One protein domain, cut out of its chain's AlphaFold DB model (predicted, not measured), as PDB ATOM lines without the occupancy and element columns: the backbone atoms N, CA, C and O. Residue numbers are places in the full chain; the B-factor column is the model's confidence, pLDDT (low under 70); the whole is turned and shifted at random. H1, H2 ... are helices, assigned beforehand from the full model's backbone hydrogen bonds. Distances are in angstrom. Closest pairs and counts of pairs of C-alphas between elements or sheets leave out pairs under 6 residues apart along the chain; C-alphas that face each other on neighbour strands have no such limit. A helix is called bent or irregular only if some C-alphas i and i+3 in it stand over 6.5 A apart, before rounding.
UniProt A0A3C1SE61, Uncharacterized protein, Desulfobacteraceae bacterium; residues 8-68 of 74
ATOM      1  N   GLU A   8      45.621 -32.199  38.328       94.06
ATOM      2  CA  GLU A   8      45.223 -31.564  39.597       94.06
ATOM      3  C   GLU A   8      43.708 -31.313  39.692       94.06
ATOM      4  O   GLU A   8      43.122 -31.280  40.775       94.06
ATOM      5  N   SER A   9      43.047 -31.095  38.553       92.56
ATOM      6  CA  SER A   9      41.592 -30.932  38.506       92.56
ATOM      7  C   SER A   9      40.866 -32.275  38.582       92.56
ATOM      8  O   SER A   9      39.820 -32.360  39.220       92.56
ATOM      9  N   ALA A  10      41.418 -33.319  37.961       91.62
ATOM     10  CA  ALA A  10      40.888 -34.675  38.021       91.62
ATOM     11  C   ALA A  10      41.025 -35.287  39.425       91.62
ATOM     12  O   ALA A  10      40.125 -35.998  39.855       91.62
ATOM     13  N   GLU A  11      42.078 -34.947  40.175       91.69
ATOM     14  CA  GLU A  11      42.278 -35.377  41.571       91.69
ATOM     15  C   GLU A  11      41.188 -34.876  42.533       91.69
ATOM     16  O   GLU A  11      40.996 -35.447  43.604       91.69
ATOM     17  N   LYS A  12      40.445 -33.824  42.164       95.44
ATOM     18  CA  LYS A  12      39.330 -33.288  42.967       95.44
ATOM     19  C   LYS A  12      38.017 -34.049  42.772       95.44
ATOM     20  O   LYS A  12      37.039 -33.744  43.453       95.44
ATOM     21  N   LEU A  13      37.961 -34.973  41.815       95.56
ATOM     22  CA  LEU A  13      36.774 -35.770  41.517       95.56
ATOM     23  C   LEU A  13      36.642 -36.947  42.492       95.56
ATOM     24  O   LEU A  13      37.634 -37.455  43.012       95.56
ATOM     25  N   SER A  14      35.410 -37.411  42.718       97.38
ATOM     26  CA  SER A  14      35.195 -38.686  43.414       97.38
ATOM     27  C   SER A  14      35.686 -39.859  42.565       97.38
ATOM     28  O   SER A  14      35.837 -39.744  41.347       97.38
ATOM     29  N   TYR A  15      35.876 -41.017  43.194       95.12
ATOM     30  CA  TYR A  15      36.279 -42.236  42.495       95.12
ATOM     31  C   TYR A  15      35.329 -42.577  41.329       95.12
ATOM     32  O   TYR A  15      35.768 -42.779  40.199       95.12
ATOM     33  N   GLU A  16      34.017 -42.510  41.563       97.38
ATOM     34  CA  GLU A  16      32.995 -42.787  40.546       97.38
ATOM     35  C   GLU A  16      33.024 -41.768  39.397       97.38
ATOM     36  O   GLU A  16      32.751 -42.098  38.240       97.38
ATOM     37  N   GLN A  17      33.351 -40.510  39.701       97.12
ATOM     38  CA  GLN A  17      33.477 -39.453  38.700       97.12
ATOM     39  C   GLN A  17      34.739 -39.624  37.847       97.12
ATOM     40  O   GLN A  17      34.690 -39.355  36.644       97.12
ATOM     41  N   ILE A  18      35.843 -40.090  38.437       96.06
ATOM     42  CA  ILE A  18      37.075 -40.424  37.710       96.06
ATOM     43  C   ILE A  18      36.822 -41.598  36.761       96.06
ATOM     44  O   ILE A  18      37.162 -41.503  35.581       96.06
ATOM     45  N   ASP A  19      36.155 -42.657  37.222       96.19
ATOM     46  CA  ASP A  19      35.806 -43.805  36.375       96.19
ATOM     47  C   ASP A  19      34.931 -43.390  35.184       96.19
ATOM     48  O   ASP A  19      35.175 -43.778  34.034       96.19
ATOM     49  N   LEU A  20      33.936 -42.531  35.431       97.19
ATOM     50  CA  LEU A  20      33.109 -41.967  34.368       97.19
ATOM     51  C   LEU A  20      33.939 -41.129  33.384       97.19
ATOM     52  O   LEU A  20      33.766 -41.262  32.169       97.19
ATOM     53  N   LEU A  21      34.838 -40.276  33.889       96.19
ATOM     54  CA  LEU A  21      35.719 -39.444  33.071       96.19
ATOM     55  C   LEU A  21      36.590 -40.305  32.150       96.19
ATOM     56  O   LEU A  21      36.635 -40.045  30.946       96.19
ATOM     57  N   ILE A  22      37.219 -41.354  32.684       96.00
ATOM     58  CA  ILE A  22      38.028 -42.306  31.912       96.00
ATOM     59  C   ILE A  22      37.180 -42.937  30.804       96.00
ATOM     60  O   ILE A  22      37.573 -42.919  29.635       96.00
ATOM     61  N   GLY A  23      35.984 -43.427  31.139       97.69
ATOM     62  CA  GLY A  23      35.081 -44.039  30.165       97.69
ATOM     63  C   GLY A  23      34.671 -43.086  29.034       97.69
ATOM     64  O   GLY A  23      34.608 -43.487  27.870       97.69
ATOM     65  N   VAL A  24      34.416 -41.813  29.348       97.50
ATOM     66  CA  VAL A  24      34.076 -40.788  28.348       97.50
ATOM     67  C   VAL A  24      35.274 -40.454  27.463       97.50
ATOM     68  O   VAL A  24      35.122 -40.397  26.241       97.50
ATOM     69  N   LEU A  25      36.453 -40.238  28.049       96.62
ATOM     70  CA  LEU A  25      37.664 -39.905  27.298       96.62
ATOM     71  C   LEU A  25      38.059 -41.036  26.349       96.62
ATOM     72  O   LEU A  25      38.313 -40.781  25.172       96.62
ATOM     73  N   TYR A  26      38.003 -42.280  26.820       97.25
ATOM     74  CA  TYR A  26      38.299 -43.450  26.003       97.25
ATOM     75  C   TYR A  26      37.357 -43.565  24.797       97.25
ATOM     76  O   TYR A  26      37.803 -43.716  23.657       97.25
ATOM     77  N   LYS A  27      36.043 -43.406  25.015       97.88
ATOM     78  CA  LYS A  27      35.059 -43.403  23.920       97.88
ATOM     79  C   LYS A  27      35.336 -42.292  22.913       97.88
ATOM     80  O   LYS A  27      35.302 -42.544  21.713       97.88
ATOM     81  N   ARG A  28      35.643 -41.078  23.378       97.38
ATOM     82  CA  ARG A  28      35.974 -39.955  22.488       97.38
ATOM     83  C   ARG A  28      37.210 -40.244  21.645       97.38
ATOM     84  O   ARG A  28      37.183 -39.972  20.454       97.38
ATOM     85  N   GLN A  29      38.251 -40.834  22.228       97.69
ATOM     86  CA  GLN A  29      39.464 -41.195  21.493       97.69
ATOM     87  C   GLN A  29      39.178 -42.221  20.384       97.69
ATOM     88  O   GLN A  29      39.659 -42.064  19.262       97.69
ATOM     89  N   ILE A  30      38.347 -43.232  20.668       97.94
ATOM     90  CA  ILE A  30      37.894 -44.202  19.658       97.94
ATOM     91  C   ILE A  30      37.141 -43.500  18.527       97.94
ATOM     92  O   ILE A  30      37.415 -43.762  17.358       97.94
ATOM     93  N   GLU A  31      36.203 -42.612  18.857       98.00
ATOM     94  CA  GLU A  31      35.408 -41.904  17.852       98.00
ATOM     95  C   GLU A  31      36.260 -40.957  16.996       98.00
ATOM     96  O   GLU A  31      36.086 -40.911  15.779       98.00
ATOM     97  N   THR A  32      37.248 -40.275  17.582       97.44
ATOM     98  CA  THR A  32      38.228 -39.483  16.822       97.44
ATOM     99  C   THR A  32      38.983 -40.358  15.822       97.44
ATOM    100  O   THR A  32      38.976 -40.063  14.627       97.44
ATOM    101  N   ARG A  33      39.535 -41.494  16.271       97.25
ATOM    102  CA  ARG A  33      40.272 -42.415  15.394       97.25
ATOM    103  C   ARG A  33      39.385 -42.998  14.290       97.25
ATOM    104  O   ARG A  33      39.816 -43.146  13.150       97.25
ATOM    105  N   ARG A  34      38.121 -43.311  14.593       97.81
ATOM    106  CA  ARG A  34      37.138 -43.767  13.593       97.81
ATOM    107  C   ARG A  34      36.871 -42.706  12.532       97.81
ATOM    108  O   ARG A  34      36.816 -43.037  11.348       97.81
ATOM    109  N   ASN A  35      36.734 -41.445  12.936       97.81
ATOM    110  CA  ASN A  35      36.526 -40.336  12.008       97.81
ATOM    111  C   ASN A  35      37.734 -40.121  11.091       97.81
ATOM    112  O   ASN A  35      37.548 -39.901   9.893       97.81
ATOM    113  N   GLU A  36      38.951 -40.240  11.623       97.38
ATOM    114  CA  GLU A  36      40.191 -40.190  10.840       97.38
ATOM    115  C   GLU A  36      40.263 -41.326   9.818       97.38
ATOM    116  O   GLU A  36      40.454 -41.065   8.632       97.38
ATOM    117  N   ILE A  37      40.016 -42.571  10.239       96.62
ATOM    118  CA  ILE A  37      39.978 -43.733   9.336       96.62
ATOM    119  C   ILE A  37      38.936 -43.522   8.234       96.62
ATOM    120  O   ILE A  37      39.221 -43.735   7.057       96.62
ATOM    121  N   ALA A  38      37.733 -43.069   8.592       97.56
ATOM    122  CA  ALA A  38      36.668 -42.823   7.628       97.56
ATOM    123  C   ALA A  38      37.023 -41.698   6.644       97.56
ATOM    124  O   ALA A  38      36.684 -41.787   5.463       97.56
ATOM    125  N   ARG A  39      37.705 -40.642   7.106       97.94
ATOM    126  CA  ARG A  39      38.219 -39.572   6.244       97.94
ATOM    127  C   ARG A  39      39.260 -40.119   5.267       97.94
ATOM    128  O   ARG A  39      39.066 -39.971   4.063       97.94
ATOM    129  N   ASN A  40      40.279 -40.812   5.770       96.50
ATOM    130  CA  ASN A  40      41.349 -41.389   4.958       96.50
ATOM    131  C   ASN A  40      40.797 -42.367   3.909       96.50
ATOM    132  O   ASN A  40      41.192 -42.322   2.747       96.50
ATOM    133  N   ALA A  41      39.826 -43.205   4.284       95.75
ATOM    134  CA  ALA A  41      39.177 -44.131   3.359       95.75
ATOM    135  C   ALA A  41      38.438 -43.401   2.225       95.75
ATOM    136  O   ALA A  41      38.571 -43.779   1.061       95.75
ATOM    137  N   ARG A  42      37.687 -42.333   2.537       97.69
ATOM    138  CA  ARG A  42      37.005 -41.521   1.512       97.69
ATOM    139  C   ARG A  42      37.999 -40.867   0.556       97.69
ATOM    140  O   ARG A  42      37.767 -40.876  -0.650       97.69
ATOM    141  N   GLU A  43      39.089 -40.317   1.083       96.00
ATOM    142  CA  GLU A  43      40.147 -39.692   0.283       96.00
ATOM    143  C   GLU A  43      40.819 -40.713  -0.648       96.00
ATOM    144  O   GLU A  43      40.928 -40.459  -1.850       96.00
ATOM    145  N   ALA A  44      41.170 -41.895  -0.129       92.81
ATOM    146  CA  ALA A  44      41.775 -42.977  -0.903       92.81
ATOM    147  C   ALA A  44      40.854 -43.488  -2.026       92.81
ATOM    148  O   ALA A  44      41.289 -43.621  -3.170       92.81
ATOM    149  N   ILE A  45      39.569 -43.715  -1.730       94.62
ATOM    150  CA  ILE A  45      38.574 -44.137  -2.730       94.62
ATOM    151  C   ILE A  45      38.414 -43.070  -3.820       94.62
ATOM    152  O   ILE A  45      38.364 -43.391  -5.008       94.62
ATOM    153  N   ALA A  46      38.362 -41.792  -3.443       95.75
ATOM    154  CA  ALA A  46      38.237 -40.709  -4.408       95.75
ATOM    155  C   ALA A  46      39.480 -40.599  -5.313       95.75
ATOM    156  O   ALA A  46      39.330 -40.429  -6.522       95.75
ATOM    157  N   ALA A  47      40.689 -40.742  -4.759       94.00
ATOM    158  CA  ALA A  47      41.938 -40.757  -5.526       94.00
ATOM    159  C   ALA A  47      42.017 -41.954  -6.489       94.00
ATOM    160  O   ALA A  47      42.427 -41.799  -7.641       94.00
ATOM    161  N   PHE A  48      41.553 -43.132  -6.052       90.94
ATOM    162  CA  PHE A  48      41.440 -44.312  -6.909       90.94
ATOM    163  C   PHE A  48      40.534 -44.042  -8.114       90.94
ATOM    164  O   PHE A  48      40.939 -44.255  -9.255       90.94
ATOM    165  N   HIS A  49      39.335 -43.498  -7.882       93.81
ATOM    166  CA  HIS A  49      38.397 -43.181  -8.961       93.81
ATOM    167  C   HIS A  49      38.885 -42.071  -9.901       93.81
ATOM    168  O   HIS A  49      38.513 -42.073 -11.072       93.81
ATOM    169  N   ARG A  50      39.726 -41.146  -9.422       95.44
ATOM    170  CA  ARG A  50      40.379 -40.130 -10.264       95.44
ATOM    171  C   ARG A  50      41.591 -40.663 -11.041       95.44
ATOM    172  O   ARG A  50      42.120 -39.938 -11.877       95.44
ATOM    173  N   GLY A  51      42.018 -41.906 -10.804       91.94
ATOM    174  CA  GLY A  51      43.188 -42.498 -11.461       91.94
ATOM    175  C   GLY A  51      44.522 -41.918 -10.980       91.94
ATOM    176  O   GLY A  51      45.515 -41.981 -11.696       91.94
ATOM    177  N   GLU A  52      44.553 -41.337  -9.779       91.94
ATOM    178  CA  GLU A  52      45.746 -40.695  -9.205       91.94
ATOM    179  C   GLU A  52      46.698 -41.701  -8.540       91.94
ATOM    180  O   GLU A  52      47.845 -41.374  -8.234       91.94
ATOM    181  N   LEU A  53      46.227 -42.926  -8.300       86.75
ATOM    182  CA  LEU A  53      46.992 -43.968  -7.624       86.75
ATOM    183  C   LEU A  53      47.829 -44.769  -8.624       86.75
ATOM    184  O   LEU A  53      47.344 -45.190  -9.673       86.75
ATOM    185  N   LYS A  54      49.094 -45.014  -8.268       82.25
ATOM    186  CA  LYS A  54      49.978 -45.901  -9.029       82.25
ATOM    187  C   LYS A  54      49.611 -47.354  -8.746       82.25
ATOM    188  O   LYS A  54      49.396 -47.729  -7.599       82.25
ATOM    189  N   THR A  55      49.584 -48.175  -9.787       81.19
ATOM    190  CA  THR A  55      49.483 -49.628  -9.642       81.19
ATOM    191  C   THR A  55      50.819 -50.177  -9.153       81.19
ATOM    192  O   THR A  55      51.840 -49.961  -9.805       81.19
ATOM    193  N   GLU A  56      50.810 -50.897  -8.038       83.69
ATOM    194  CA  GLU A  56      51.967 -51.616  -7.496       83.69
ATOM    195  C   GLU A  56      51.556 -53.053  -7.145       83.69
ATOM    196  O   GLU A  56      50.376 -53.324  -6.897       83.69
ATOM    197  N   SER A  57      52.505 -53.994  -7.175       90.69
ATOM    198  CA  SER A  57      52.236 -55.370  -6.747       90.69
ATOM    199  C   SER A  57      51.985 -55.411  -5.241       90.69
ATOM    200  O   SER A  57      52.693 -54.759  -4.472       90.69
ATOM    201  N   ALA A  58      51.020 -56.225  -4.804       88.19
ATOM    202  CA  ALA A  58      50.757 -56.430  -3.383       88.19
ATOM    203  C   ALA A  58      52.009 -56.934  -2.642       88.19
ATOM    204  O   ALA A  58      52.292 -56.462  -1.546       88.19
ATOM    205  N   ASP A  59      52.795 -57.818  -3.264       91.56
ATOM    206  CA  ASP A  59      54.021 -58.357  -2.665       91.56
ATOM    207  C   ASP A  59      55.093 -57.273  -2.484       91.56
ATOM    208  O   ASP A  59      55.755 -57.207  -1.450       91.56
ATOM    209  N   GLU A  60      55.251 -56.382  -3.468       87.56
ATOM    210  CA  GLU A  60      56.203 -55.265  -3.400       87.56
ATOM    211  C   GLU A  60      55.786 -54.246  -2.334       87.56
ATOM    212  O   GLU A  60      56.620 -53.794  -1.545       87.56
ATOM    213  N   LEU A  61      54.489 -53.936  -2.263       87.31
ATOM    214  CA  LEU A  61      53.920 -53.055  -1.249       87.31
ATOM    215  C   LEU A  61      54.100 -53.629   0.162       87.31
ATOM    216  O   LEU A  61      54.572 -52.924   1.052       87.31
ATOM    217  N   ILE A  62      53.763 -54.905   0.372       90.00
ATOM    218  CA  ILE A  62      53.885 -55.577   1.673       90.00
ATOM    219  C   ILE A  62      55.351 -55.624   2.115       90.00
ATOM    220  O   ILE A  62      55.656 -55.275   3.255       90.00
ATOM    221  N   ASN A  63      56.271 -55.981   1.215       90.81
ATOM    222  CA  ASN A  63      57.702 -55.990   1.521       90.81
ATOM    223  C   ASN A  63      58.214 -54.595   1.901       90.81
ATOM    224  O   ASN A  63      58.981 -54.464   2.853       90.81
ATOM    225  N   ARG A  64      57.761 -53.543   1.207       87.88
ATOM    226  CA  ARG A  64      58.110 -52.153   1.530       87.88
ATOM    227  C   ARG A  64      57.566 -51.715   2.889       87.88
ATOM    228  O   ARG A  64      58.289 -51.066   3.638       87.88
ATOM    229  N   LEU A  65      56.321 -52.068   3.211       87.31
ATOM    230  CA  LEU A  65      55.704 -51.752   4.503       87.31
ATOM    231  C   LEU A  65      56.414 -52.465   5.656       87.31
ATOM    232  O   LEU A  65      56.688 -51.842   6.671       87.31
ATOM    233  N   HIS A  66      56.778 -53.739   5.491       88.88
ATOM    234  CA  HIS A  66      57.547 -54.474   6.499       88.88
ATOM    235  C   HIS A  66      58.992 -53.974   6.647       88.88
ATOM    236  O   HIS A  66      59.577 -54.107   7.719       88.88
ATOM    237  N   ALA A  67      59.577 -53.416   5.583       86.19
ATOM    238  CA  ALA A  67      60.933 -52.873   5.600       86.19
ATOM    239  C   ALA A  67      61.030 -51.469   6.224       86.19
ATOM    240  O   ALA A  67      62.133 -51.044   6.563       86.19
ATOM    241  N   CYS A  68      59.914 -50.747   6.372       66.19
ATOM    242  CA  CYS A  68      59.884 -49.443   7.027       66.19
ATOM    243  C   CYS A  68      59.413 -49.618   8.479       66.19
ATOM    244  O   CYS A  68      58.211 -49.771   8.700       66.19
TER     245      CYS A  68
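AT A GLANCE: This is residues 8 to 68 of the 74 residues of an uncharacterized protein of Desulfobacteraceae bacterium (UniProt A0A3C1SE61). One long, unbroken helix, H1, makes the length of this domain, and beyond its last residue a short link turns the chain part of the way back into a small helix, H2, held off from H1, like the tip of an open hook. There is no closed core: H2 stays clear of H1, and residues 8 to 14 form a short lead-in at the other end. The printed part has 61 residues with two named helices, H1 then H2, and no named strand; its class is all helix. The whole is extended, with a radius of gyration of the C-alphas of 20.4 A, and only just elongated, its C-alphas spanning 56 by 28 by 16 A.

HOW THE PARTS SIT: Look first at H1, residues 15 to 49, where residues 22 to 43 and 46 to 49 stand free. Then go to H2, residues 58 to 67, which also stands free, within the stretch 54 to 68. H1 and H2 are apart, with no C-alpha of the one within 8 A of the other. In both helices every O i to N i+4 pair is within hydrogen-bond range, and neither helix is bent.

IN THESE COORDINATES: Find C-alpha 15 at (36.279, -42.236, 42.495); from there H1 runs 51.5 A to C-alpha 49 at (38.397, -43.181, -8.961), with z falling along the way. H2 begins at C-alpha 58, at (50.757, -56.430, -3.383), and runs 14.0 A to C-alpha 67 at (60.933, -52.873, 5.600), where z has risen again.

THE WHOLE: The two C-alphas farthest apart are those of Ser 14 and Thr 55, at 56.0 A. The printed part has no cut, and the link from H1 to H2, 8 residues, is short. The mean pLDDT of the printed part is 93.3, and residue 68 is the one printed residue under 70.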